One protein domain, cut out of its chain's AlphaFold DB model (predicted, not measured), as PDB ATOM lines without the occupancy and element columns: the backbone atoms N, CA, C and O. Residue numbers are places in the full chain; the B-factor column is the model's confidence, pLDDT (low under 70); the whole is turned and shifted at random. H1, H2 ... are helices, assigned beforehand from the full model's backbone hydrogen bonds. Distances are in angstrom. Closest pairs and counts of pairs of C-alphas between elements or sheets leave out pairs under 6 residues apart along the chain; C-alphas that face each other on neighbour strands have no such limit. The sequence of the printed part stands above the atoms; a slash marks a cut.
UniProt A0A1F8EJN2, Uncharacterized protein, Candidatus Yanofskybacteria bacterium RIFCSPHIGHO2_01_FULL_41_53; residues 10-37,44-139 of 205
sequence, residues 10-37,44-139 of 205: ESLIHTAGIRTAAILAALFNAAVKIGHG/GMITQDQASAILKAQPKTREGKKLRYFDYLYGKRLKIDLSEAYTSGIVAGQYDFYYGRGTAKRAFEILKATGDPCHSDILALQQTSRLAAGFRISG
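Overview. This is residues 10 to 37 and 44 to 139 of the 205 residues of an uncharacterized protein of Candidatus Yanofskybacteria bacterium RIFCSPHIGHO2_01_FULL_41_53 (UniProt A0A1F8EJN2). The longest helix, H5, makes a hairpin with H4 that crosses H1, the helix nearest the middle; H2 also crosses H1, and H3 packs on H5. The 124 printed residues have five named helices, H1 to H5 in order, and no named strand: all helix, with under half of the residues in named elements. It is compact, with radius of gyration of the C-alphas 13.7 A and spans 43 by 34 by 28 A.

Arrangement. Start at H5, residues 120 to 137; its residues 121 to 129 alone touch H4, residues 103 to 114, C-alphas of Ile 122 and Ala 107 closest at 5.4 A. H1, residues 20 to 30, touches H2, residues 48 to 57, C-alphas of Ala 21 and Ser 52 closest at 5.0 A. H3, residues 93 to 99, has 2 of 3 O i to N i+4 pairs within hydrogen-bond range, H5 10 of 14; H1, H2 and H4 have every pair.

Along the chain. Find C-alpha 120 at (19.524, -43.431, 41.611); H5 runs 26.1 A to C-alpha 137 at (-0.264, -59.889, 37.187).

Size, cuts and confidence. C-alphas 37 and 44 are 15.9 A apart across the cut. The link H2 to H3 is long. Residues 10, 35 to 37 and 134 to 139 have pLDDT under 70.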
ATOM      1  N   GLU A  10       6.016 -54.009  63.075       59.41
ATOM      2  CA  GLU A  10       7.046 -54.265  62.061       59.41
ATOM      3  C   GLU A  10       6.859 -53.492  60.745       59.41
ATOM      4  O   GLU A  10       7.815 -53.309  59.993       59.41
ATOM      5  N   SER A  11       5.636 -53.046  60.444       72.19
ATOM      6  CA  SER A  11       5.314 -52.276  59.238       72.19
ATOM      7  C   SER A  11       5.384 -50.761  59.443       72.19
ATOM      8  O   SER A  11       5.264 -50.012  58.471       72.19
ATOM      9  N   LEU A  12       5.572 -50.298  60.684       84.19
ATOM     10  CA  LEU A  12       5.734 -48.884  60.992       84.19
ATOM     11  C   LEU A  12       7.164 -48.442  60.666       84.19
ATOM     12  O   LEU A  12       8.139 -48.957  61.208       84.19
ATOM     13  N   ILE A  13       7.290 -47.439  59.803       86.25
ATOM     14  CA  ILE A  13       8.559 -46.773  59.513       86.25
ATOM     15  C   ILE A  13       8.542 -45.424  60.220       86.25
ATOM     16  O   ILE A  13       7.696 -44.582  59.925       86.25
ATOM     17  N   HIS A  14       9.487 -45.196  61.131       88.00
ATOM     18  CA  HIS A  14       9.615 -43.918  61.830       88.00
ATOM     19  C   HIS A  14      10.226 -42.842  60.933       88.00
ATOM     20  O   HIS A  14      11.391 -42.928  60.526       88.00
ATOM     21  N   THR A  15       9.442 -41.797  60.681       85.69
ATOM     22  CA  THR A  15       9.756 -40.741  59.712       85.69
ATOM     23  C   THR A  15       9.920 -39.347  60.323       85.69
ATOM     24  O   THR A  15       9.980 -38.355  59.596       85.69
ATOM     25  N   ALA A  16      10.039 -39.269  61.653       83.69
ATOM     26  CA  ALA A  16      10.216 -38.016  62.383       83.69
ATOM     27  C   ALA A  16      11.395 -37.187  61.839       83.69
ATOM     28  O   ALA A  16      12.472 -37.715  61.559       83.69
ATOM     29  N   GLY A  17      11.168 -35.881  61.673       80.12
ATOM     30  CA  GLY A  17      12.164 -34.934  61.161       80.12
ATOM     31  C   GLY A  17      12.314 -34.902  59.635       80.12
ATOM     32  O   GLY A  17      12.955 -33.991  59.115       80.12
ATOM     33  N   ILE A  18      11.686 -35.822  58.893       88.81
ATOM     34  CA  ILE A  18      11.710 -35.810  57.426       88.81
ATOM     35  C   ILE A  18      10.454 -35.140  56.884       88.81
ATOM     36  O   ILE A  18       9.325 -35.397  57.302       88.81
ATOM     37  N   ARG A  19      10.648 -34.253  55.905       92.44
ATOM     38  CA  ARG A  19       9.542 -33.551  55.253       92.44
ATOM     39  C   ARG A  19       8.625 -34.559  54.563       92.44
ATOM     40  O   ARG A  19       9.067 -35.324  53.712       92.44
ATOM     41  N   THR A  20       7.322 -34.477  54.832       93.50
ATOM     42  CA  THR A  20       6.310 -35.353  54.211       93.50
ATOM     43  C   THR A  20       6.376 -35.355  52.680       93.50
ATOM     44  O   THR A  20       6.145 -36.384  52.054       93.50
ATOM     45  N   ALA A  21       6.731 -34.219  52.071       96.00
ATOM     46  CA  ALA A  21       6.917 -34.111  50.626       96.00
ATOM     47  C   ALA A  21       8.076 -34.978  50.107       96.00
ATOM     48  O   ALA A  21       7.944 -35.601  49.059       96.00
ATOM     49  N   ALA A  22       9.180 -35.065  50.854       96.44
ATOM     50  CA  ALA A  22      10.318 -35.904  50.495       96.44
ATOM     51  C   ALA A  22       9.945 -37.392  50.560       96.44
ATOM     52  O   ALA A  22      10.268 -38.150  49.653       96.44
ATOM     53  N   ILE A  23       9.179 -37.783  51.587       95.56
ATOM     54  CA  ILE A  23       8.663 -39.151  51.751       95.56
ATOM     55  C   ILE A  23       7.762 -39.526  50.572       95.56
ATOM     56  O   ILE A  23       7.955 -40.570  49.954       95.56
ATOM     57  N   LEU A  24       6.806 -38.657  50.221       96.69
ATOM     58  CA  LEU A  24       5.923 -38.882  49.076       96.69
ATOM     59  C   LEU A  24       6.719 -39.034  47.773       96.69
ATOM     60  O   LEU A  24       6.452 -39.957  47.007       96.69
ATOM     61  N   ALA A  25       7.692 -38.151  47.533       97.56
ATOM     62  CA  ALA A  25       8.526 -38.197  46.339       97.56
ATOM     63  C   ALA A  25       9.344 -39.495  46.263       97.56
ATOM     64  O   ALA A  25       9.279 -40.187  45.251       97.56
ATOM     65  N   ALA A  26      10.026 -39.883  47.344       97.31
ATOM     66  CA  ALA A  26      10.822 -41.108  47.390       97.31
ATOM     67  C   ALA A  26       9.973 -42.361  47.122       97.31
ATOM     68  O   ALA A  26      10.321 -43.188  46.280       97.31
ATOM     69  N   LEU A  27       8.812 -42.481  47.771       96.31
ATOM     70  CA  LEU A  27       7.918 -43.626  47.577       96.31
ATOM     71  C   LEU A  27       7.291 -43.650  46.180       96.31
ATOM     72  O   LEU A  27       7.120 -44.722  45.598       96.31
ATOM     73  N   PHE A  28       6.965 -42.491  45.609       95.62
ATOM     74  CA  PHE A  28       6.510 -42.406  44.222       95.62
ATOM     75  C   PHE A  28       7.613 -42.806  43.234       95.62
ATOM     76  O   PHE A  28       7.346 -43.491  42.242       95.62
ATOM     77  N   ASN A  29       8.851 -42.396  43.500       96.00
ATOM     78  CA  ASN A  29      10.005 -42.668  42.649       96.00
ATOM     79  C   ASN A  29      10.428 -44.145  42.717       96.00
ATOM     80  O   ASN A  29      10.779 -44.699  41.680       96.00
ATOM     81  N   ALA A  30      10.282 -44.810  43.867       94.81
ATOM     82  CA  ALA A  30      10.488 -46.256  44.020       94.81
ATOM     83  C   ALA A  30       9.347 -47.113  43.430       94.81
ATOM     84  O   ALA A  30       9.536 -48.282  43.076       94.81
ATOM     85  N   ALA A  31       8.149 -46.538  43.310       92.00
ATOM     86  CA  ALA A  31       6.975 -47.218  42.785       92.00
ATOM     87  C   ALA A  31       7.016 -47.371  41.257       92.00
ATOM     88  O   ALA A  31       7.533 -46.526  40.517       92.00
ATOM     89  N   VAL A  32       6.361 -48.417  40.760       87.94
ATOM     90  CA  VAL A  32       6.156 -48.648  39.321       87.94
ATOM     91  C   VAL A  32       4.723 -48.319  38.920       87.94
ATOM     92  O   VAL A  32       3.799 -48.399  39.738       87.94
ATOM     93  N   LYS A  33       4.535 -47.933  37.653       84.00
ATOM     94  CA  LYS A  33       3.197 -47.799  37.065       84.00
ATOM     95  C   LYS A  33       2.572 -49.193  36.970       84.00
ATOM     96  O   LYS A  33       3.217 -50.115  36.479       84.00
ATOM     97  N   ILE A  34       1.342 -49.338  37.457       73.31
ATOM     98  CA  ILE A  34       0.588 -50.598  37.416       73.31
ATOM     99  C   ILE A  34      -0.715 -50.321  36.669       73.31
ATOM    100  O   ILE A  34      -1.426 -49.375  37.002       73.31
ATOM    101  N   GLY A  35      -0.972 -51.124  35.633       60.81
ATOM    102  CA  GLY A  35      -2.000 -50.906  34.619       60.81
ATOM    103  C   GLY A  35      -3.372 -50.514  35.166       60.81
ATOM    104  O   GLY A  35      -4.104 -51.336  35.702       60.81
ATOM    105  N   HIS A  36      -3.743 -49.263  34.918       52.59
ATOM    106  CA  HIS A  36      -5.119 -48.846  34.699       52.59
ATOM    107  C   HIS A  36      -5.093 -47.895  33.501       52.59
ATOM    108  O   HIS A  36      -4.412 -46.873  33.541       52.59
ATOM    109  N   GLY A  37      -5.762 -48.294  32.415       49.62
ATOM    110  CA  GLY A  37      -5.725 -47.608  31.124       49.62
ATOM    111  C   GLY A  37      -5.946 -46.098  31.231       49.62
ATOM    112  O   GLY A  37      -6.760 -45.642  32.032       49.62
ATOM    113  N   GLY A  44       7.374 -39.649  35.216       86.06
ATOM    114  CA  GLY A  44       7.999 -40.909  35.645       86.06
ATOM    115  C   GLY A  44       8.549 -40.850  37.076       86.06
ATOM    116  O   GLY A  44       8.533 -41.861  37.786       86.06
ATOM    117  N   MET A  45       8.955 -39.651  37.494       92.62
ATOM    118  CA  MET A  45       9.482 -39.301  38.810       92.62
ATOM    119  C   MET A  45       8.972 -37.917  39.227       92.62
ATOM    120  O   MET A  45       8.635 -37.109  38.363       92.62
ATOM    121  N   ILE A  46       8.934 -37.634  40.526       95.75
ATOM    122  CA  ILE A  46       8.624 -36.301  41.054       95.75
ATOM    123  C   ILE A  46       9.710 -35.820  42.011       95.75
ATOM    124  O   ILE A  46      10.292 -36.609  42.756       95.75
ATOM    125  N   THR A  47       9.954 -34.513  42.011       97.00
ATOM    126  CA  THR A  47      10.825 -33.853  42.988       97.00
ATOM    127  C   THR A  47      10.087 -33.597  44.303       97.00
ATOM    128  O   THR A  47       8.855 -33.672  44.384       97.00
ATOM    129  N   GLN A  48      10.834 -33.222  45.345       96.44
ATOM    130  CA  GLN A  48      10.245 -32.791  46.616       96.44
ATOM    131  C   GLN A  48       9.283 -31.604  46.441       96.44
ATOM    132  O   GLN A  48       8.236 -31.563  47.088       96.44
ATOM    133  N   ASP A  49       9.601 -30.646  45.572       96.88
ATOM    134  CA  ASP A  49       8.768 -29.453  45.378       96.88
ATOM    135  C   ASP A  49       7.459 -29.780  44.663       96.88
ATOM    136  O   ASP A  49       6.392 -29.307  45.063       96.88
ATOM    137  N   GLN A  50       7.510 -30.675  43.675       96.56
ATOM    138  CA  GLN A  50       6.311 -31.205  43.030       96.56
ATOM    139  C   GLN A  50       5.442 -31.973  44.035       96.56
ATOM    140  O   GLN A  50       4.237 -31.737  44.118       96.56
ATOM    141  N   ALA A  51       6.044 -32.819  44.875       96.25
ATOM    142  CA  ALA A  51       5.334 -33.499  45.957       96.25
ATOM    143  C   ALA A  51       4.724 -32.516  46.975       96.25
ATOM    144  O   ALA A  51       3.608 -32.724  47.457       96.25
ATOM    145  N   SER A  52       5.409 -31.409  47.268       96.31
ATOM    146  CA  SER A  52       4.900 -30.333  48.123       96.31
ATOM    147  C   SER A  52       3.662 -29.669  47.517       96.31
ATOM    148  O   SER A  52       2.666 -29.474  48.217       96.31
ATOM    149  N   ALA A  53       3.673 -29.377  46.213       95.00
ATOM    150  CA  ALA A  53       2.510 -28.848  45.502       95.00
ATOM    151  C   ALA A  53       1.319 -29.825  45.543       95.00
ATOM    152  O   ALA A  53       0.200 -29.415  45.854       95.00
ATOM    153  N   ILE A  54       1.570 -31.123  45.349       93.94
ATOM    154  CA  ILE A  54       0.546 -32.179  45.428       93.94
ATOM    155  C   ILE A  54      -0.080 -32.235  46.826       93.94
ATOM    156  O   ILE A  54      -1.302 -32.219  46.957       93.94
ATOM    157  N   LEU A  55       0.737 -32.237  47.884       92.31
ATOM    158  CA  LEU A  55       0.259 -32.196  49.273       92.31
ATOM    159  C   LEU A  55      -0.494 -30.898  49.589       92.31
ATOM    160  O   LEU A  55      -1.394 -30.878  50.436       92.31
ATOM    161  N   LYS A  56      -0.136 -29.788  48.937       91.94
ATOM    162  CA  LYS A  56      -0.835 -28.513  49.107       91.94
ATOM    163  C   LYS A  56      -2.236 -28.546  48.501       91.94
ATOM    164  O   LYS A  56      -3.137 -28.034  49.163       91.94
ATOM    165  N   ALA A  57      -2.387 -29.174  47.337       89.12
ATOM    166  CA  ALA A  57      -3.629 -29.277  46.575       89.12
ATOM    167  C   ALA A  57      -4.629 -30.320  47.110       89.12
ATOM    168  O   ALA A  57      -5.774 -30.335  46.664       89.12
ATOM    169  N   GLN A  58      -4.229 -31.181  48.055       86.25
ATOM    170  CA  GLN A  58      -5.128 -32.195  48.611       86.25
ATOM    171  C   GLN A  58      -6.389 -31.580  49.244       86.25
ATOM    172  O   GLN A  58      -6.283 -30.584  49.977       86.25
ATOM    173  N   PRO A  59      -7.571 -32.188  49.019       83.44
ATOM    174  CA  PRO A  59      -8.811 -31.729  49.617       83.44
ATOM    175  C   PRO A  59      -8.741 -31.813  51.143       83.44
ATOM    176  O   PRO A  59      -8.069 -32.666  51.733       83.44
ATOM    177  N   LYS A  60      -9.451 -30.893  51.793       79.38
ATOM    178  CA  LYS A  60      -9.625 -30.904  53.243       79.38
ATOM    179  C   LYS A  60     -10.869 -31.717  53.604       79.38
ATOM    180  O   LYS A  60     -11.859 -31.696  52.880       79.38
ATOM    181  N   THR A  61     -10.825 -32.412  54.733       76.88
ATOM    182  CA  THR A  61     -12.002 -32.998  55.374       76.88
ATOM    183  C   THR A  61     -12.953 -31.896  55.847       76.88
ATOM    184  O   THR A  61     -12.584 -30.720  55.902       76.88
ATOM    185  N   ARG A  62     -14.171 -32.277  56.258       74.25
ATOM    186  CA  ARG A  62     -15.125 -31.354  56.908       74.25
ATOM    187  C   ARG A  62     -14.542 -30.669  58.153       74.25
ATOM    188  O   ARG A  62     -14.916 -29.547  58.457       74.25
ATOM    189  N   GLU A  63     -13.580 -31.310  58.816       75.44
ATOM    190  CA  GLU A  63     -12.846 -30.794  59.982       75.44
ATOM    191  C   GLU A  63     -11.647 -29.899  59.600       75.44
ATOM    192  O   GLU A  63     -10.829 -29.545  60.445       75.44
ATOM    193  N   GLY A  64     -11.472 -29.577  58.314       72.88
ATOM    194  CA  GLY A  64     -10.384 -28.725  57.829       72.88
ATOM    195  C   GLY A  64      -9.011 -29.408  57.739       72.88
ATOM    196  O   GLY A  64      -8.038 -28.758  57.339       72.88
ATOM    197  N   LYS A  65      -8.906 -30.706  58.050       72.75
ATOM    198  CA  LYS A  65      -7.653 -31.476  57.958       72.75
ATOM    199  C   LYS A  65      -7.395 -31.901  56.516       72.75
ATOM    200  O   LYS A  65      -8.305 -32.344  55.831       72.75
ATOM    201  N   LYS A  66      -6.158 -31.788  56.030       74.56
ATOM    202  CA  LYS A  66      -5.816 -32.257  54.674       74.56
ATOM    203  C   LYS A  66      -5.833 -33.780  54.623       74.56
ATOM    204  O   LYS A  66      -5.157 -34.407  55.434       74.56
ATOM    205  N   LEU A  67      -6.536 -34.349  53.649       78.56
ATOM    206  CA  LEU A  67      -6.456 -35.776  53.352       78.56
ATOM    207  C   LEU A  67      -5.085 -36.063  52.738       78.56
ATOM    208  O   LEU A  67      -4.795 -35.640  51.625       78.56
ATOM    209  N   ARG A  68      -4.210 -36.738  53.484       87.50
ATOM    210  CA  ARG A  68      -2.863 -37.115  53.019       87.50
ATOM    211  C   ARG A  68      -2.754 -38.605  52.712       87.50
ATOM    212  O   ARG A  68      -1.671 -39.177  52.795       87.50
ATOM    213  N   TYR A  69      -3.879 -39.211  52.359       89.19
ATOM    214  CA  TYR A  69      -3.960 -40.603  51.958       89.19
ATOM    215  C   TYR A  69      -3.962 -40.710  50.432       89.19
ATOM    216  O   TYR A  69      -4.775 -40.082  49.754       89.19
ATOM    217  N   PHE A  70      -3.046 -41.509  49.895       90.25
ATOM    218  CA  PHE A  70      -2.828 -41.668  48.463       90.25
ATOM    219  C   PHE A  70      -3.083 -43.112  48.050       90.25
ATOM    220  O   PHE A  70      -2.225 -43.975  48.223       90.25
ATOM    221  N   ASP A  71      -4.235 -43.375  47.435       88.88
ATOM    222  CA  ASP A  71      -4.493 -44.660  46.779       88.88
ATOM    223  C   ASP A  71      -3.691 -44.798  45.482       88.88
ATOM    224  O   ASP A  71      -3.033 -45.815  45.252       88.88
ATOM    225  N   TYR A  72      -3.740 -43.754  44.654       88.00
ATOM    226  CA  TYR A  72      -3.046 -43.651  43.378       88.00
ATOM    227  C   TYR A  72      -2.513 -42.234  43.179       88.00
ATOM    228  O   TYR A  72      -3.122 -41.261  43.620       88.00
ATOM    229  N   LEU A  73      -1.400 -42.129  42.462       89.50
ATOM    230  CA  LEU A  73      -0.835 -40.871  41.993       89.50
ATOM    231  C   LEU A  73      -0.214 -41.117  40.614       89.50
ATOM    232  O   LEU A  73       0.616 -42.009  40.480       89.50
ATOM    233  N   TYR A  74      -0.645 -40.381  39.584       88.31
ATOM    234  CA  TYR A  74      -0.114 -40.462  38.206       88.31
ATOM    235  C   TYR A  74       0.079 -41.893  37.653       88.31
ATOM    236  O   TYR A  74       1.119 -42.235  37.084       88.31
ATOM    237  N   GLY A  75      -0.911 -42.764  37.873       84.50
ATOM    238  CA  GLY A  75      -0.876 -44.160  37.420       84.50
ATOM    239  C   GLY A  75      -0.001 -45.104  38.262       84.50
ATOM    240  O   GLY A  75       0.122 -46.283  37.934       84.50
ATOM    241  N   LYS A  76       0.596 -44.624  39.359       87.75
ATOM    242  CA  LYS A  76       1.268 -45.450  40.371       87.75
ATOM    243  C   LYS A  76       0.335 -45.677  41.558       87.75
ATOM    244  O   LYS A  76      -0.339 -44.751  42.006       87.75
ATOM    245  N   ARG A  77       0.281 -46.907  42.065       88.62
ATOM    246  CA  ARG A  77      -0.579 -47.318  43.182       88.62
ATOM    247  C   ARG A  77       0.172 -47.209  44.505       88.62
ATOM    248  O   ARG A  77       0.872 -48.137  44.867       88.62
ATOM    249  N   LEU A  78       0.010 -46.123  45.252       90.38
ATOM    250  CA  LEU A  78       0.798 -45.917  46.474       90.38
ATOM    251  C   LEU A  78       0.193 -46.609  47.703       90.38
ATOM    252  O   LEU A  78       0.926 -47.220  48.467       90.38
ATOM    253  N   LYS A  79      -1.131 -46.545  47.884       90.00
ATOM    254  CA  LYS A  79      -1.839 -47.088  49.060       90.00
ATOM    255  C   LYS A  79      -1.155 -46.714  50.383       90.00
ATOM    256  O   LYS A  79      -0.819 -47.584  51.182       90.00
ATOM    257  N   ILE A  80      -0.919 -45.418  50.594       90.81
ATOM    258  CA  ILE A  80      -0.218 -44.937  51.788       90.81
ATOM    259  C   ILE A  80      -0.886 -43.731  52.441       90.81
ATOM    260  O   ILE A  80      -1.354 -42.825  51.753       90.81
ATOM    261  N   ASP A  81      -0.900 -43.720  53.775       90.44
ATOM    262  CA  ASP A  81      -1.311 -42.580  54.592       90.44
ATOM    263  C   ASP A  81      -0.087 -41.800  55.081       90.44
ATOM    264  O   ASP A  81       0.797 -42.352  55.734       90.44
ATOM    265  N   LEU A  82      -0.039 -40.507  54.761       90.75
ATOM    266  CA  LEU A  82       1.024 -39.587  55.162       90.75
ATOM    267  C   LEU A  82       0.560 -38.547  56.192       90.75
ATOM    268  O   LEU A  82       1.243 -37.538  56.403       90.75
ATOM    269  N   SER A  83      -0.605 -38.746  56.810       86.50
ATOM    270  CA  SER A  83      -1.183 -37.814  57.788       86.50
ATOM    271  C   SER A  83      -0.291 -37.649  59.021       86.50
ATOM    272  O   SER A  83      -0.096 -36.527  59.481       86.50
ATOM    273  N   GLU A  84       0.336 -38.739  59.474       82.25
ATOM    274  CA  GLU A  84       1.236 -38.768  60.639       82.25
ATOM    275  C   GLU A  84       2.723 -38.901  60.280       82.25
ATOM    276  O   GLU A  84       3.580 -39.046  61.154       82.25
ATOM    277  N   ALA A  85       3.064 -38.791  58.994       83.69
ATOM    278  CA  ALA A  85       4.425 -39.018  58.511       83.69
ATOM    279  C   ALA A  85       5.463 -38.052  59.110       83.69
ATOM    280  O   ALA A  85       6.652 -38.336  59.091       83.69
ATOM    281  N   TYR A  86       5.066 -36.889  59.620       78.38
ATOM    282  CA  TYR A  86       6.023 -35.984  60.262       78.38
ATOM    283  C   TYR A  86       6.241 -36.293  61.754       78.38
ATOM    284  O   TYR A  86       7.308 -35.998  62.284       78.38
ATOM    285  N   THR A  87       5.244 -36.870  62.430       78.25
ATOM    286  CA  THR A  87       5.216 -37.019  63.896       78.25
ATOM    287  C   THR A  87       5.539 -38.432  64.352       78.25
ATOM    288  O   THR A  87       6.354 -38.610  65.250       78.25
ATOM    289  N   SER A  88       4.913 -39.430  63.733       79.88
ATOM    290  CA  SER A  88       4.864 -40.799  64.256       79.88
ATOM    291  C   SER A  88       5.574 -41.765  63.309       79.88
ATOM    292  O   SER A  88       6.386 -42.595  63.729       79.88
ATOM    293  N   GLY A  89       5.299 -41.630  62.011       86.25
ATOM    294  CA  GLY A  89       5.734 -42.590  61.010       86.25
ATOM    295  C   GLY A  89       4.733 -42.774  59.878       86.25
ATOM    296  O   GLY A  89       3.715 -42.088  59.791       86.25
ATOM    297  N   ILE A  90       5.028 -43.753  59.031       89.38
ATOM    298  CA  ILE A  90       4.117 -44.277  58.012       89.38
ATOM    299  C   ILE A  90       3.956 -45.780  58.201       89.38
ATOM    300  O   ILE A  90       4.901 -46.471  58.579       89.38
ATOM    301  N   VAL A  91       2.772 -46.295  57.893       88.44
ATOM    302  CA  VAL A  91       2.524 -47.739  57.855       88.44
ATOM    303  C   VAL A  91       2.761 -48.234  56.432       88.44
ATOM    304  O   VAL A  91       2.014 -47.902  55.514       88.44
ATOM    305  N   ALA A  92       3.810 -49.032  56.244       86.88
ATOM    306  CA  ALA A  92       4.265 -49.486  54.933       86.88
ATOM    307  C   ALA A  92       3.471 -50.665  54.363       86.88
ATOM    308  O   ALA A  92       3.542 -50.911  53.163       86.88
ATOM    309  N   GLY A  93       2.714 -51.397  55.190       83.06
ATOM    310  CA  GLY A  93       2.157 -52.704  54.818       83.06
ATOM    311  C   GLY A  93       1.357 -52.707  53.512       83.06
ATOM    312  O   GLY A  93       1.543 -53.587  52.674       83.06
ATOM    313  N   GLN A  94       0.511 -51.698  53.285       81.25
ATOM    314  CA  GLN A  94      -0.293 -51.615  52.059       81.25
ATOM    315  C   GLN A  94       0.515 -51.210  50.817       81.25
ATOM    316  O   GLN A  94       0.190 -51.658  49.715       81.25
ATOM    317  N   TYR A  95       1.563 -50.405  50.991       89.56
ATOM    318  CA  TYR A  95       2.491 -50.034  49.923       89.56
ATOM    319  C   TYR A  95       3.356 -51.242  49.528       89.56
ATOM    320  O   TYR A  95       3.364 -51.671  48.371       89.56
ATOM    321  N   ASP A  96       4.020 -51.852  50.512       89.50
ATOM    322  CA  ASP A  96       4.931 -52.988  50.334       89.50
ATOM    323  C   ASP A  96       4.213 -54.233  49.807       89.50
ATOM    324  O   ASP A  96       4.810 -55.035  49.089       89.50
ATOM    325  N   PHE A  97       2.915 -54.381  50.093       83.75
ATOM    326  CA  PHE A  97       2.114 -55.439  49.495       83.75
ATOM    327  C   PHE A  97       2.228 -55.415  47.965       83.75
ATOM    328  O   PHE A  97       2.411 -56.467  47.372       83.75
ATOM    329  N   TYR A  98       2.180 -54.254  47.308       81.00
ATOM    330  CA  TYR A  98       2.263 -54.183  45.842       81.00
ATOM    331  C   TYR A  98       3.689 -54.138  45.296       81.00
ATOM    332  O   TYR A  98       3.923 -54.604  44.182       81.00
ATOM    333  N   TYR A  99       4.625 -53.584  46.064       84.62
ATOM    334  CA  TYR A  99       5.970 -53.259  45.587       84.62
ATOM    335  C   TYR A  99       7.080 -54.139  46.170       84.62
ATOM    336  O   TYR A  99       8.263 -53.909  45.915       84.62
ATOM    337  N   GLY A 100       6.708 -55.170  46.924       85.69
ATOM    338  CA  GLY A 100       7.634 -56.070  47.596       85.69
ATOM    339  C   GLY A 100       7.909 -55.633  49.033       85.69
ATOM    340  O   GLY A 100       7.963 -54.446  49.358       85.69
ATOM    341  N   ARG A 101       8.093 -56.627  49.907       86.88
ATOM    342  CA  ARG A 101       8.347 -56.409  51.335       86.88
ATOM    343  C   ARG A 101       9.615 -55.570  51.530       86.88
ATOM    344  O   ARG A 101      10.660 -55.875  50.958       86.88
ATOM    345  N   GLY A 102       9.527 -54.529  52.356       87.81
ATOM    346  CA  GLY A 102      10.645 -53.661  52.717       87.81
ATOM    347  C   GLY A 102      11.014 -52.612  51.665       87.81
ATOM    348  O   GLY A 102      12.032 -51.939  51.818       87.81
ATOM    349  N   THR A 103      10.239 -52.445  50.591       92.06
ATOM    350  CA  THR A 103      10.530 -51.434  49.562       92.06
ATOM    351  C   THR A 103      10.376 -50.016  50.109       92.06
ATOM    352  O   THR A 103      11.277 -49.200  49.913       92.06
ATOM    353  N   ALA A 104       9.321 -49.730  50.878       93.31
ATOM    354  CA  ALA A 104       9.160 -48.437  51.543       93.31
ATOM    355  C   ALA A 104      10.301 -48.151  52.530       93.31
ATOM    356  O   ALA A 104      10.824 -47.037  52.565       93.31
ATOM    357  N   LYS A 105      10.720 -49.167  53.299       92.62
ATOM    358  CA  LYS A 105      11.821 -49.047  54.267       92.62
ATOM    359  C   LYS A 105      13.137 -48.696  53.574       92.62
ATOM    360  O   LYS A 105      13.768 -47.721  53.964       92.62
ATOM    361  N   ARG A 106      13.497 -49.412  52.505       93.94
ATOM    362  CA  ARG A 106      14.715 -49.139  51.722       93.94
ATOM    363  C   ARG A 106      14.699 -47.757  51.078       93.94
ATOM    364  O   ARG A 106      15.674 -47.025  51.195       93.94
ATOM    365  N   ALA A 107      13.585 -47.369  50.452       95.62
ATOM    366  CA  ALA A 107      13.449 -46.036  49.858       95.62
ATOM    367  C   ALA A 107      13.680 -44.933  50.901       95.62
ATOM    368  O   ALA A 107      14.312 -43.915  50.625       95.62
ATOM    369  N   PHE A 108      13.193 -45.161  52.118       93.81
ATOM    370  CA  PHE A 108      13.343 -44.232  53.219       93.81
ATOM    371  C   PHE A 108      14.751 -44.217  53.832       93.81
ATOM    372  O   PHE A 108      15.248 -43.146  54.169       93.81
ATOM    373  N   GLU A 109      15.413 -45.367  53.957       93.81
ATOM    374  CA  GLU A 109      16.814 -45.453  54.390       93.81
ATOM    375  C   GLU A 109      17.740 -44.707  53.423       93.81
ATOM    376  O   GLU A 109      18.578 -43.923  53.866       93.81
ATOM    377  N   ILE A 110      17.518 -44.860  52.114       95.50
ATOM    378  CA  ILE A 110      18.256 -44.107  51.096       95.50
ATOM    379  C   ILE A 110      17.962 -42.612  51.232       95.50
ATOM    380  O   ILE A 110      18.892 -41.818  51.320       95.50
ATOM    381  N   LEU A 111      16.687 -42.217  51.336       95.25
ATOM    382  CA  LEU A 111      16.309 -40.812  51.519       95.25
ATOM    383  C   LEU A 111      16.949 -40.194  52.773       95.25
ATOM    384  O   LEU A 111      17.355 -39.037  52.744       95.25
ATOM    385  N   LYS A 112      17.043 -40.949  53.872       93.81
ATOM    386  CA  LYS A 112      17.729 -40.524  55.100       93.81
ATOM    387  C   LYS A 112      19.219 -40.299  54.878       93.81
ATOM    388  O   LYS A 112      19.757 -39.331  55.404       93.81
ATOM    389  N   ALA A 113      19.869 -41.196  54.142       94.62
ATOM    390  CA  ALA A 113      21.304 -41.142  53.900       94.62
ATOM    391  C   ALA A 113      21.694 -40.027  52.919       94.62
ATOM    392  O   ALA A 113      22.723 -39.385  53.104       94.62
ATOM    393  N   THR A 114      20.881 -39.787  51.887       95.44
ATOM    394  CA  THR A 114      21.242 -38.902  50.769       95.44
ATOM    395  C   THR A 114      20.546 -37.546  50.819       95.44
ATOM    396  O   THR A 114      21.033 -36.582  50.234       95.44
ATOM    397  N   GLY A 115      19.388 -37.455  51.477       94.44
ATOM    398  CA  GLY A 115      18.516 -36.281  51.425       94.44
ATOM    399  C   GLY A 115      17.846 -36.053  50.064       94.44
ATOM    400  O   GLY A 115      17.105 -35.082  49.917       94.44
ATOM    401  N   ASP A 116      18.067 -36.935  49.082       95.44
ATOM    402  CA  ASP A 116      17.580 -36.785  47.713       95.44
ATOM    403  C   ASP A 116      16.508 -37.842  47.382       95.44
ATOM    404  O   ASP A 116      16.825 -39.027  47.239       95.44
ATOM    405  N   PRO A 117      15.228 -37.454  47.211       95.44
ATOM    406  CA  PRO A 117      14.170 -38.384  46.818       95.44
ATOM    407  C   PRO A 117      14.289 -38.875  45.368       95.44
ATOM    408  O   PRO A 117      13.561 -39.791  44.977       95.44
ATOM    409  N   CYS A 118      15.154 -38.263  44.559       96.00
ATOM    410  CA  CYS A 118      15.429 -38.624  43.172       96.00
ATOM    411  C   CYS A 118      16.704 -39.467  43.015       96.00
ATOM    412  O   CYS A 118      17.086 -39.759  41.881       96.00
ATOM    413  N   HIS A 119      17.335 -39.877  44.122       96.50
ATOM    414  CA  HIS A 119      18.574 -40.648  44.107       96.50
ATOM    415  C   HIS A 119      18.448 -41.923  43.257       96.50
ATOM    416  O   HIS A 119      17.418 -42.608  43.291       96.50
ATOM    417  N   SER A 120      19.509 -42.280  42.527       94.75
ATOM    418  CA  SER A 120      19.524 -43.431  41.611       94.75
ATOM    419  C   SER A 120      19.112 -44.736  42.288       94.75
ATOM    420  O   SER A 120      18.381 -45.526  41.697       94.75
ATOM    421  N   ASP A 121      19.502 -44.935  43.545       94.56
ATOM    422  CA  ASP A 121      19.177 -46.154  44.293       94.56
ATOM    423  C   ASP A 121      17.682 -46.250  44.626       94.56
ATOM    424  O   ASP A 121      17.118 -47.343  44.623       94.56
ATOM    425  N   ILE A 122      17.004 -45.115  44.845       93.81
ATOM    426  CA  ILE A 122      15.541 -45.085  45.007       93.81
ATOM    427  C   ILE A 122      14.881 -45.489  43.688       93.81
ATOM    428  O   ILE A 122      13.917 -46.252  43.682       93.81
ATOM    429  N   LEU A 123      15.411 -45.017  42.560       93.00
ATOM    430  CA  LEU A 123      14.913 -45.392  41.236       93.00
ATOM    431  C   LEU A 123      15.188 -46.868  40.920       93.00
ATOM    432  O   LEU A 123      14.341 -47.525  40.316       93.00
ATOM    433  N   ALA A 124      16.313 -47.422  41.374       92.00
ATOM    434  CA  ALA A 124      16.651 -48.834  41.207       92.00
ATOM    435  C   ALA A 124      15.638 -49.764  41.901       92.00
ATOM    436  O   ALA A 124      15.367 -50.857  41.398       92.00
ATOM    437  N   LEU A 125      14.979 -49.310  42.978       91.62
ATOM    438  CA  LEU A 125      13.888 -50.055  43.623       91.62
ATOM    439  C   LEU A 125      12.693 -50.299  42.693       91.62
ATOM    440  O   LEU A 125      11.923 -51.230  42.926       91.62
ATOM    441  N   GLN A 126      12.553 -49.543  41.597       88.31
ATOM    442  CA  GLN A 126      11.547 -49.841  40.580       88.31
ATOM    443  C   GLN A 126      11.734 -51.239  39.985       88.31
ATOM    444  O   GLN A 126      10.742 -51.881  39.656       88.31
ATOM    445  N   GLN A 127      12.964 -51.742  39.858       83.06
ATOM    446  CA  GLN A 127      13.224 -53.106  39.387       83.06
ATOM    447  C   GLN A 127      12.565 -54.130  40.324       83.06
ATOM    448  O   GLN A 127      11.794 -54.977  39.876       83.06
ATOM    449  N   THR A 128      12.800 -53.998  41.633       79.31
ATOM    450  CA  THR A 128      12.193 -54.845  42.670       79.31
ATOM    451  C   THR A 128      10.669 -54.738  42.652       79.31
ATOM    452  O   THR A 128       9.972 -55.752  42.650       79.31
ATOM    453  N   SER A 129      10.151 -53.515  42.537       80.38
ATOM    454  CA  SER A 129       8.723 -53.232  42.412       80.38
ATOM    455  C   SER A 129       8.098 -53.871  41.163       80.38
ATOM    456  O   SER A 129       6.980 -54.376  41.237       80.38
ATOM    457  N   ARG A 130       8.797 -53.881  40.014       82.12
ATOM    458  CA  ARG A 130       8.328 -54.531  38.774       82.12
ATOM    459  C   ARG A 130       8.256 -56.040  38.934       82.12
ATOM    460  O   ARG A 130       7.254 -56.615  38.531       82.12
ATOM    461  N   LEU A 131       9.273 -56.666  39.526       80.38
ATOM    462  CA  LEU A 131       9.279 -58.113  39.760       80.38
ATOM    463  C   LEU A 131       8.132 -58.521  40.696       80.38
ATOM    464  O   LEU A 131       7.369 -59.430  40.375       80.38
ATOM    465  N   ALA A 132       7.940 -57.783  41.794       76.62
ATOM    466  CA  ALA A 132       6.847 -58.023  42.736       76.62
ATOM    467  C   ALA A 132       5.456 -57.821  42.104       76.62
ATOM    468  O   ALA A 132       4.538 -58.602  42.358       76.62
ATOM    469  N   ALA A 133       5.292 -56.795  41.262       70.06
ATOM    470  CA  ALA A 133       4.041 -56.541  40.555       70.06
ATOM    471  C   ALA A 133       3.789 -57.558  39.425       70.06
ATOM    472  O   ALA A 133       2.660 -58.011  39.254       70.06
ATOM    473  N   GLY A 134       4.829 -57.942  38.680       63.69
ATOM    474  CA  GLY A 134       4.770 -58.891  37.567       63.69
ATOM    475  C   GLY A 134       4.327 -60.280  38.009       63.69
ATOM    476  O   GLY A 134       3.400 -60.823  37.416       63.69
ATOM    477  N   PHE A 135       4.875 -60.781  39.123       56.38
ATOM    478  CA  PHE A 135       4.472 -62.057  39.734       56.38
ATOM    479  C   PHE A 135       2.978 -62.098  40.104       56.38
ATOM    480  O   PHE A 135       2.357 -63.154  40.183       56.38
ATOM    481  N   ARG A 136       2.368 -60.929  40.326       58.31
ATOM    482  CA  ARG A 136       0.956 -60.809  40.708       58.31
ATOM    483  C   ARG A 136       0.021 -60.609  39.526       58.31
ATOM    484  O   ARG A 136      -1.144 -60.979  39.625       58.31
ATOM    485  N   ILE A 137       0.509 -60.036  38.427       52.66
ATOM    486  CA  ILE A 137      -0.264 -59.889  37.187       52.66
ATOM    487  C   ILE A 137      -0.299 -61.223  36.427       52.66
ATOM    488  O   ILE A 137      -1.339 -61.568  35.878       52.66
ATOM    489  N   SER A 138       0.777 -62.019  36.448       45.94
ATOM    490  CA  SER A 138       0.770 -63.389  35.902       45.94
ATOM    491  C   SER A 138       0.007 -64.390  36.783       45.94
ATOM    492  O   SER A 138      -0.462 -65.411  36.288       45.94
ATOM    493  N   GLY A 139      -0.187 -64.075  38.069       38.38
ATOM    494  CA  GLY A 139      -0.964 -64.867  39.027       38.38
ATOM    495  C   GLY A 139      -2.487 -64.820  38.849       38.38
ATOM    496  O   GLY A 139      -3.200 -65.458  39.616       38.38
TER     497      GLY A 139